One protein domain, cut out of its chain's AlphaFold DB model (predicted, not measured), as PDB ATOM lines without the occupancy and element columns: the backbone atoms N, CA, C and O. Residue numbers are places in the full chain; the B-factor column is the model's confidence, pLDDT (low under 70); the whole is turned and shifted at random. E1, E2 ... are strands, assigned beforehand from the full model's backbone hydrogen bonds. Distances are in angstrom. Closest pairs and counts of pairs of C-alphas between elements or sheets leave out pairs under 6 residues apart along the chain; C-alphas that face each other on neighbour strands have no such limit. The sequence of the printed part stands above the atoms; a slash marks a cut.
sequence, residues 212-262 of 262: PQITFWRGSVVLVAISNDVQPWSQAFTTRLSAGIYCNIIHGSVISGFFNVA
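Overview. This is residues 212 to 262 of the 262 residues of an uncharacterized protein of Fibularhizoctonia sp. CBS 109695 (UniProt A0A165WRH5). This part has little regular structure: one two-stranded hairpin, E1 then E2, followed by a long winding stretch, residues 228 to 262, with no named element. The printed part has 51 residues, with no named helix and two antiparallel strands in the order E1 - E2. Its class is all strand, though the strands hold only 12 of the 51 residues. It is loose, with a radius of gyration of the C-alphas of 12.9 A, and elongated, spanning 41 by 23 by 15 A.

Along the chain. Find C-alpha 213 at (-41.541, 33.116, -5.349); from there E1 runs through residues 213 to 218, 17.4 A long. E2, residues 222 to 227, runs 16.6 A to C-alpha 227 at (-42.736, 33.733, -9.670).

Arrangement. E1 and E2 form a hairpin with a tight link of 3 residues, their directions at 169 degrees. Look at N 214 and O 226, 2.9 A apart, and N 224 and O 216, 2.8 A apart, both within hydrogen-bond range. C-alphas 217 and 223 face each other at 4.3 A.

Size, cuts and confidence. The C-alphas of Val 230 and Ala 262, the two farthest apart, are 42.2 A apart. The printed part has no cut and ends at the chain's last residue, Ala 262. In the B-factor column, residues 252 to 262 are under 70.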
ATOM      1  N   PRO A 212     -45.190  30.471  -4.585       89.12
ATOM      2  CA  PRO A 212     -43.842  30.084  -4.979       89.12
ATOM      3  C   PRO A 212     -43.123  31.242  -5.687       89.12
ATOM      4  O   PRO A 212     -43.194  31.416  -6.908       89.12
ATOM      5  N   GLN A 213     -42.425  32.049  -4.893       93.81
ATOM      6  CA  GLN A 213     -41.541  33.116  -5.349       93.81
ATOM      7  C   GLN A 213     -40.121  32.794  -4.899       93.81
ATOM      8  O   GLN A 213     -39.817  32.791  -3.707       93.81
ATOM      9  N   ILE A 214     -39.238  32.531  -5.858       94.81
ATOM     10  CA  ILE A 214     -37.845  32.185  -5.590       94.81
ATOM     11  C   ILE A 214     -36.912  33.128  -6.344       94.81
ATOM     12  O   ILE A 214     -37.109  33.438  -7.520       94.81
ATOM     13  N   THR A 215     -35.870  33.587  -5.652       95.06
ATOM     14  CA  THR A 215     -34.741  34.275  -6.281       95.06
ATOM     15  C   THR A 215     -33.442  33.599  -5.907       95.06
ATOM     16  O   THR A 215     -33.230  33.216  -4.758       95.06
ATOM     17  N   PHE A 216     -32.550  33.488  -6.878       95.06
ATOM     18  CA  PHE A 216     -31.188  33.032  -6.652       95.06
ATOM     19  C   PHE A 216     -30.245  33.713  -7.638       95.06
ATOM     20  O   PHE A 216     -30.647  34.217  -8.688       95.06
ATOM     21  N   TRP A 217     -28.963  33.751  -7.300       94.75
ATOM     22  CA  TRP A 217     -27.935  34.348  -8.145       94.75
ATOM     23  C   TRP A 217     -26.711  33.449  -8.226       94.75
ATOM     24  O   TRP A 217     -26.403  32.685  -7.312       94.75
ATOM     25  N   ARG A 218     -25.964  33.592  -9.321       93.88
ATOM     26  CA  ARG A 218     -24.684  32.912  -9.520       93.88
ATOM     27  C   ARG A 218     -23.559  33.938  -9.544       93.88
ATOM     28  O   ARG A 218     -23.299  34.582 -10.562       93.88
ATOM     29  N   GLY A 219     -22.890  34.086  -8.401       93.81
ATOM     30  CA  GLY A 219     -21.794  35.043  -8.235       93.81
ATOM     31  C   GLY A 219     -22.241  36.482  -8.509       93.81
ATOM     32  O   GLY A 219     -23.237  36.935  -7.953       93.81
ATOM     33  N   SER A 220     -21.497  37.185  -9.360       95.25
ATOM     34  CA  SER A 220     -21.779  38.554  -9.816       95.25
ATOM     35  C   SER A 220     -22.226  38.609 -11.283       95.25
ATOM     36  O   SER A 220     -22.047  39.636 -11.932       95.25
ATOM     37  N   VAL A 221     -22.741  37.499 -11.830       93.56
ATOM     38  CA  VAL A 221     -22.998  37.362 -13.277       93.56
ATOM     39  C   VAL A 221     -24.489  37.346 -13.604       93.56
ATOM     40  O   VAL A 221     -24.912  38.009 -14.545       93.56
ATOM     41  N   VAL A 222     -25.290  36.588 -12.849       94.06
ATOM     42  CA  VAL A 222     -26.715  36.376 -13.152       94.06
ATOM     43  C   VAL A 222     -27.543  36.400 -11.875       94.06
ATOM     44  O   VAL A 222     -27.149  35.802 -10.873       94.06
ATOM     45  N   LEU A 223     -28.707  37.043 -11.957       95.94
ATOM     46  CA  LEU A 223     -29.827  36.910 -11.030       95.94
ATOM     47  C   LEU A 223     -30.985  36.242 -11.780       95.94
ATOM     48  O   LEU A 223     -31.312  36.656 -12.891       95.94
ATOM     49  N   VAL A 224     -31.599  35.235 -11.166       95.88
ATOM     50  CA  VAL A 224     -32.818  34.589 -11.657       95.88
ATOM     51  C   VAL A 224     -33.910  34.802 -10.616       95.88
ATOM     52  O   VAL A 224     -33.692  34.574  -9.427       95.88
ATOM     53  N   ALA A 225     -35.072  35.254 -11.074       95.75
ATOM     54  CA  ALA A 225     -36.269  35.425 -10.267       95.75
ATOM     55  C   ALA A 225     -37.410  34.668 -10.947       95.75
ATOM     56  O   ALA A 225     -37.679  34.890 -12.129       95.75
ATOM     57  N   ILE A 226     -38.042  33.755 -10.215       95.25
ATOM     58  CA  ILE A 226     -39.148  32.926 -10.692       95.25
ATOM     59  C   ILE A 226     -40.332  33.196  -9.771       95.25
ATOM     60  O   ILE A 226     -40.219  33.048  -8.557       95.25
ATOM     61  N   SER A 227     -41.454  33.603 -10.357       94.81
ATOM     62  CA  SER A 227     -42.736  33.733  -9.670       94.81
ATOM     63  C   SER A 227     -43.722  32.811 -10.358       94.81
ATOM     64  O   SER A 227     -43.977  32.978 -11.550       94.81
ATOM     65  N   ASN A 228     -44.263  31.857  -9.611       92.94
ATOM     66  CA  ASN A 228     -45.372  31.010 -10.048       92.94
ATOM     67  C   ASN A 228     -46.665  31.369  -9.281       92.94
ATOM     68  O   ASN A 228     -47.524  30.535  -9.017       92.94
ATOM     69  N   ASP A 229     -46.778  32.641  -8.900       90.75
ATOM     70  CA  ASP A 229     -47.976  33.245  -8.321       90.75
ATOM     71  C   ASP A 229     -48.842  33.899  -9.417       90.75
ATOM     72  O   ASP A 229     -48.332  34.391 -10.427       90.75
ATOM     73  N   VAL A 230     -50.157  33.923  -9.199       91.06
ATOM     74  CA  VAL A 230     -51.136  34.661 -10.011       91.06
ATOM     75  C   VAL A 230     -51.028  36.169  -9.792       91.06
ATOM     76  O   VAL A 230     -51.356  36.948 -10.690       91.06
ATOM     77  N   GLN A 231     -50.586  36.601  -8.609       92.25
ATOM     78  CA  GLN A 231     -50.414  38.017  -8.314       92.25
ATOM     79  C   GLN A 231     -49.060  38.529  -8.841       92.25
ATOM     80  O   GLN A 231     -48.035  37.866  -8.661       92.25
ATOM     81  N   PRO A 232     -49.002  39.720  -9.476       92.12
ATOM     82  CA  PRO A 232     -47.735  40.295  -9.910       92.12
ATOM     83  C   PRO A 232     -46.792  40.513  -8.725       92.12
ATOM     84  O   PRO A 232     -47.151  41.127  -7.718       92.12
ATOM     85  N   TRP A 233     -45.557  40.043  -8.882       94.50
ATOM     86  CA  TRP A 233     -44.506  40.163  -7.883       94.50
ATOM     87  C   TRP A 233     -43.659  41.417  -8.116       94.50
ATOM     88  O   TRP A 233     -43.109  41.619  -9.200       94.50
ATOM     89  N   SER A 234     -43.539  42.262  -7.089       95.69
ATOM     90  CA  SER A 234     -42.687  43.454  -7.100       95.69
ATOM     91  C   SER A 234     -41.858  43.499  -5.823       95.69
ATOM     92  O   SER A 234     -42.383  43.740  -4.737       95.69
ATOM     93  N   GLN A 235     -40.557  43.240  -5.947       95.62
ATOM     94  CA  GLN A 235     -39.634  43.221  -4.819       95.62
ATOM     95  C   GLN A 235     -38.250  43.723  -5.237       95.62
ATOM     96  O   GLN A 235     -37.747  43.405  -6.315       95.62
ATOM     97  N   ALA A 236     -37.628  44.520  -4.365       95.62
ATOM     98  CA  ALA A 236     -36.247  44.950  -4.525       95.62
ATOM     99  C   ALA A 236     -35.305  43.910  -3.901       95.62
ATOM    100  O   ALA A 236     -35.404  43.614  -2.709       95.62
ATOM    101  N   PHE A 237     -34.372  43.384  -4.693       93.75
ATOM    102  CA  PHE A 237     -33.367  42.429  -4.229       93.75
ATOM    103  C   PHE A 237     -32.013  43.106  -4.065       93.75
ATOM    104  O   PHE A 237     -31.595  43.912  -4.897       93.75
ATOM    105  N   THR A 238     -31.288  42.728  -3.013       94.62
ATOM    106  CA  THR A 238     -29.863  43.058  -2.928       94.62
ATOM    107  C   THR A 238     -29.118  42.131  -3.877       94.62
ATOM    108  O   THR A 238     -29.041  40.929  -3.636       94.62
ATOM    109  N   THR A 239     -28.583  42.675  -4.967       95.31
ATOM    110  CA  THR A 239     -27.831  41.888  -5.952       95.31
ATOM    111  C   THR A 239     -26.332  42.121  -5.795       95.31
ATOM    112  O   THR A 239     -25.896  43.160  -5.301       95.31
ATOM    113  N   ARG A 240     -25.528  41.146  -6.229       94.06
ATOM    114  CA  ARG A 240     -24.067  41.297  -6.365       94.06
ATOM    115  C   ARG A 240     -23.646  41.680  -7.782       94.06
ATOM    116  O   ARG A 240     -22.472  41.570  -8.124       94.06
ATOM    117  N   LEU A 241     -24.607  42.059  -8.620       93.12
ATOM    118  CA  LEU A 241     -24.333  42.518  -9.971       93.12
ATOM    119  C   LEU A 241     -23.752  43.933  -9.899       93.12
ATOM    120  O   LEU A 241     -24.062  44.700  -8.984       93.12
ATOM    121  N   SER A 242     -22.909  44.291 -10.863       95.31
ATOM    122  CA  SER A 242     -22.469  45.678 -11.019       95.31
ATOM    123  C   SER A 242     -23.675  46.603 -11.206       95.31
ATOM    124  O   SER A 242     -24.706  46.195 -11.740       95.31
ATOM    125  N   ALA A 243     -23.568  47.866 -10.805       95.75
ATOM    126  CA  ALA A 243     -24.610  48.834 -11.128       95.75
ATOM    127  C   ALA A 243     -24.758  48.942 -12.657       95.75
ATOM    128  O   ALA A 243     -23.764  49.089 -13.367       95.75
ATOM    129  N   GLY A 244     -25.984  48.829 -13.167       94.88
ATOM    130  CA  GLY A 244     -26.242  48.825 -14.604       94.88
ATOM    131  C   GLY A 244     -27.703  48.564 -14.951       94.88
ATOM    132  O   GLY A 244     -28.513  48.232 -14.083       94.88
ATOM    133  N   ILE A 245     -28.030  48.729 -16.232       94.69
ATOM    134  CA  ILE A 245     -29.337  48.385 -16.800       94.69
ATOM    135  C   ILE A 245     -29.235  46.968 -17.363       94.69
ATOM    136  O   ILE A 245     -28.365  46.690 -18.186       94.69
ATOM    137  N   TYR A 246     -30.126  46.083 -16.922       93.12
ATOM    138  CA  TYR A 246     -30.155  44.681 -17.332       93.12
ATOM    139  C   TYR A 246     -31.428  44.388 -18.126       93.12
ATOM    140  O   TYR A 246     -32.514  44.837 -17.761       93.12
ATOM    141  N   CYS A 247     -31.297  43.618 -19.205       93.69
ATOM    142  CA  CYS A 247     -32.431  43.160 -20.002       93.69
ATOM    143  C   CYS A 247     -32.971  41.838 -19.453       93.69
ATOM    144  O   CYS A 247     -32.208  40.936 -19.105       93.69
ATOM    145  N   ASN A 248     -34.296  41.690 -19.448       92.94
ATOM    146  CA  ASN A 248     -34.917  40.395 -19.214       92.94
ATOM    147  C   ASN A 248     -34.773  39.531 -20.477       92.94
ATOM    148  O   ASN A 248     -35.448  39.765 -21.480       92.94
ATOM    149  N   ILE A 249     -33.894  38.531 -20.412       92.38
ATOM    150  CA  ILE A 249     -33.609  37.632 -21.537       92.38
ATOM    151  C   ILE A 249     -34.754  36.656 -21.838       92.38
ATOM    152  O   ILE A 249     -34.844  36.167 -22.959       92.38
ATOM    153  N   ILE A 250     -35.642  36.393 -20.875       90.88
ATOM    154  CA  ILE A 250     -36.761  35.453 -21.036       90.88
ATOM    155  C   ILE A 250     -37.871  36.090 -21.875       90.88
ATOM    156  O   ILE A 250     -38.408  35.463 -22.781       90.88
ATOM    157  N   HIS A 251     -38.167  37.369 -21.633       83.50
ATOM    158  CA  HIS A 251     -39.180  38.114 -22.390       83.50
ATOM    159  C   HIS A 251     -38.658  38.678 -23.724       83.50
ATOM    160  O   HIS A 251     -39.351  39.451 -24.382       83.50
ATOM    161  N   GLY A 252     -37.448  38.291 -24.141       56.53
ATOM    162  CA  GLY A 252     -36.966  38.499 -25.508       56.53
ATOM    163  C   GLY A 252     -36.652  39.943 -25.906       56.53
ATOM    164  O   GLY A 252     -36.358  40.186 -27.073       56.53
ATOM    165  N   SER A 253     -36.645  40.908 -24.984       53.88
ATOM    166  CA  SER A 253     -36.224  42.276 -25.312       53.88
ATOM    167  C   SER A 253     -34.717  42.431 -25.118       53.88
ATOM    168  O   SER A 253     -34.242  43.072 -24.180       53.88
ATOM    169  N   VAL A 254     -33.940  41.805 -26.003       52.97
ATOM    170  CA  VAL A 254     -32.533  42.176 -26.183       52.97
ATOM    171  C   VAL A 254     -32.506  43.331 -27.177       52.97
ATOM    172  O   VAL A 254     -32.332  43.140 -28.378       52.97
ATOM    173  N   ILE A 255     -32.689  44.554 -26.679       52.31
ATOM    174  CA  ILE A 255     -32.232  45.735 -27.413       52.31
ATOM    175  C   ILE A 255     -30.716  45.717 -27.244       52.31
ATOM    176  O   ILE A 255     -30.218  45.969 -26.153       52.31
ATOM    177  N   SER A 256     -30.002  45.295 -28.285       46.38
ATOM    178  CA  SER A 256     -28.549  45.107 -28.324       46.38
ATOM    179  C   SER A 256     -27.778  46.165 -27.516       46.38
ATOM    180  O   SER A 256     -27.557  47.280 -27.986       46.38
ATOM    181  N   GLY A 257     -27.353  45.810 -26.303       45.09
ATOM    182  CA  GLY A 257     -26.402  46.584 -25.516       45.09
ATOM    183  C   GLY A 257     -25.004  46.052 -25.790       45.09
ATOM    184  O   GLY A 257     -24.682  44.933 -25.396       45.09
ATOM    185  N   PHE A 258     -24.182  46.824 -26.495       41.31
ATOM    186  CA  PHE A 258     -22.765  46.509 -26.659       41.31
ATOM    187  C   PHE A 258     -22.090  46.493 -25.281       41.31
ATOM    188  O   PHE A 258     -21.963  47.533 -24.636       41.31
ATOM    189  N   PHE A 259     -21.631  45.323 -24.835       44.28
ATOM    190  CA  PHE A 259     -20.695  45.232 -23.718       44.28
ATOM    191  C   PHE A 259     -19.325  45.709 -24.205       44.28
ATOM    192  O   PHE A 259     -18.570  44.950 -24.810       44.28
ATOM    193  N   ASN A 260     -19.006  46.978 -23.951       34.78
ATOM    194  CA  ASN A 260     -17.620  47.430 -23.966       34.78
ATOM    195  C   ASN A 260     -16.942  46.856 -22.719       34.78
ATOM    196  O   ASN A 260     -17.114  47.370 -21.614       34.78
ATOM    197  N   VAL A 261     -16.212  45.758 -22.898       43.00
ATOM    198  CA  VAL A 261     -15.245  45.287 -21.907       43.00
ATOM    199  C   VAL A 261     -14.008  46.168 -22.075       43.00
ATOM    200  O   VAL A 261     -13.319  46.066 -23.089       43.00
ATOM    201  N   ALA A 262     -13.809  47.084 -21.128       39.94
ATOM    202  CA  ALA A 262     -12.577  47.856 -20.981       39.94
ATOM    203  C   ALA A 262     -11.493  47.020 -20.288       39.94
ATOM    204  O   ALA A 262     -11.860  46.204 -19.409       39.94
TER     205      ALA A 262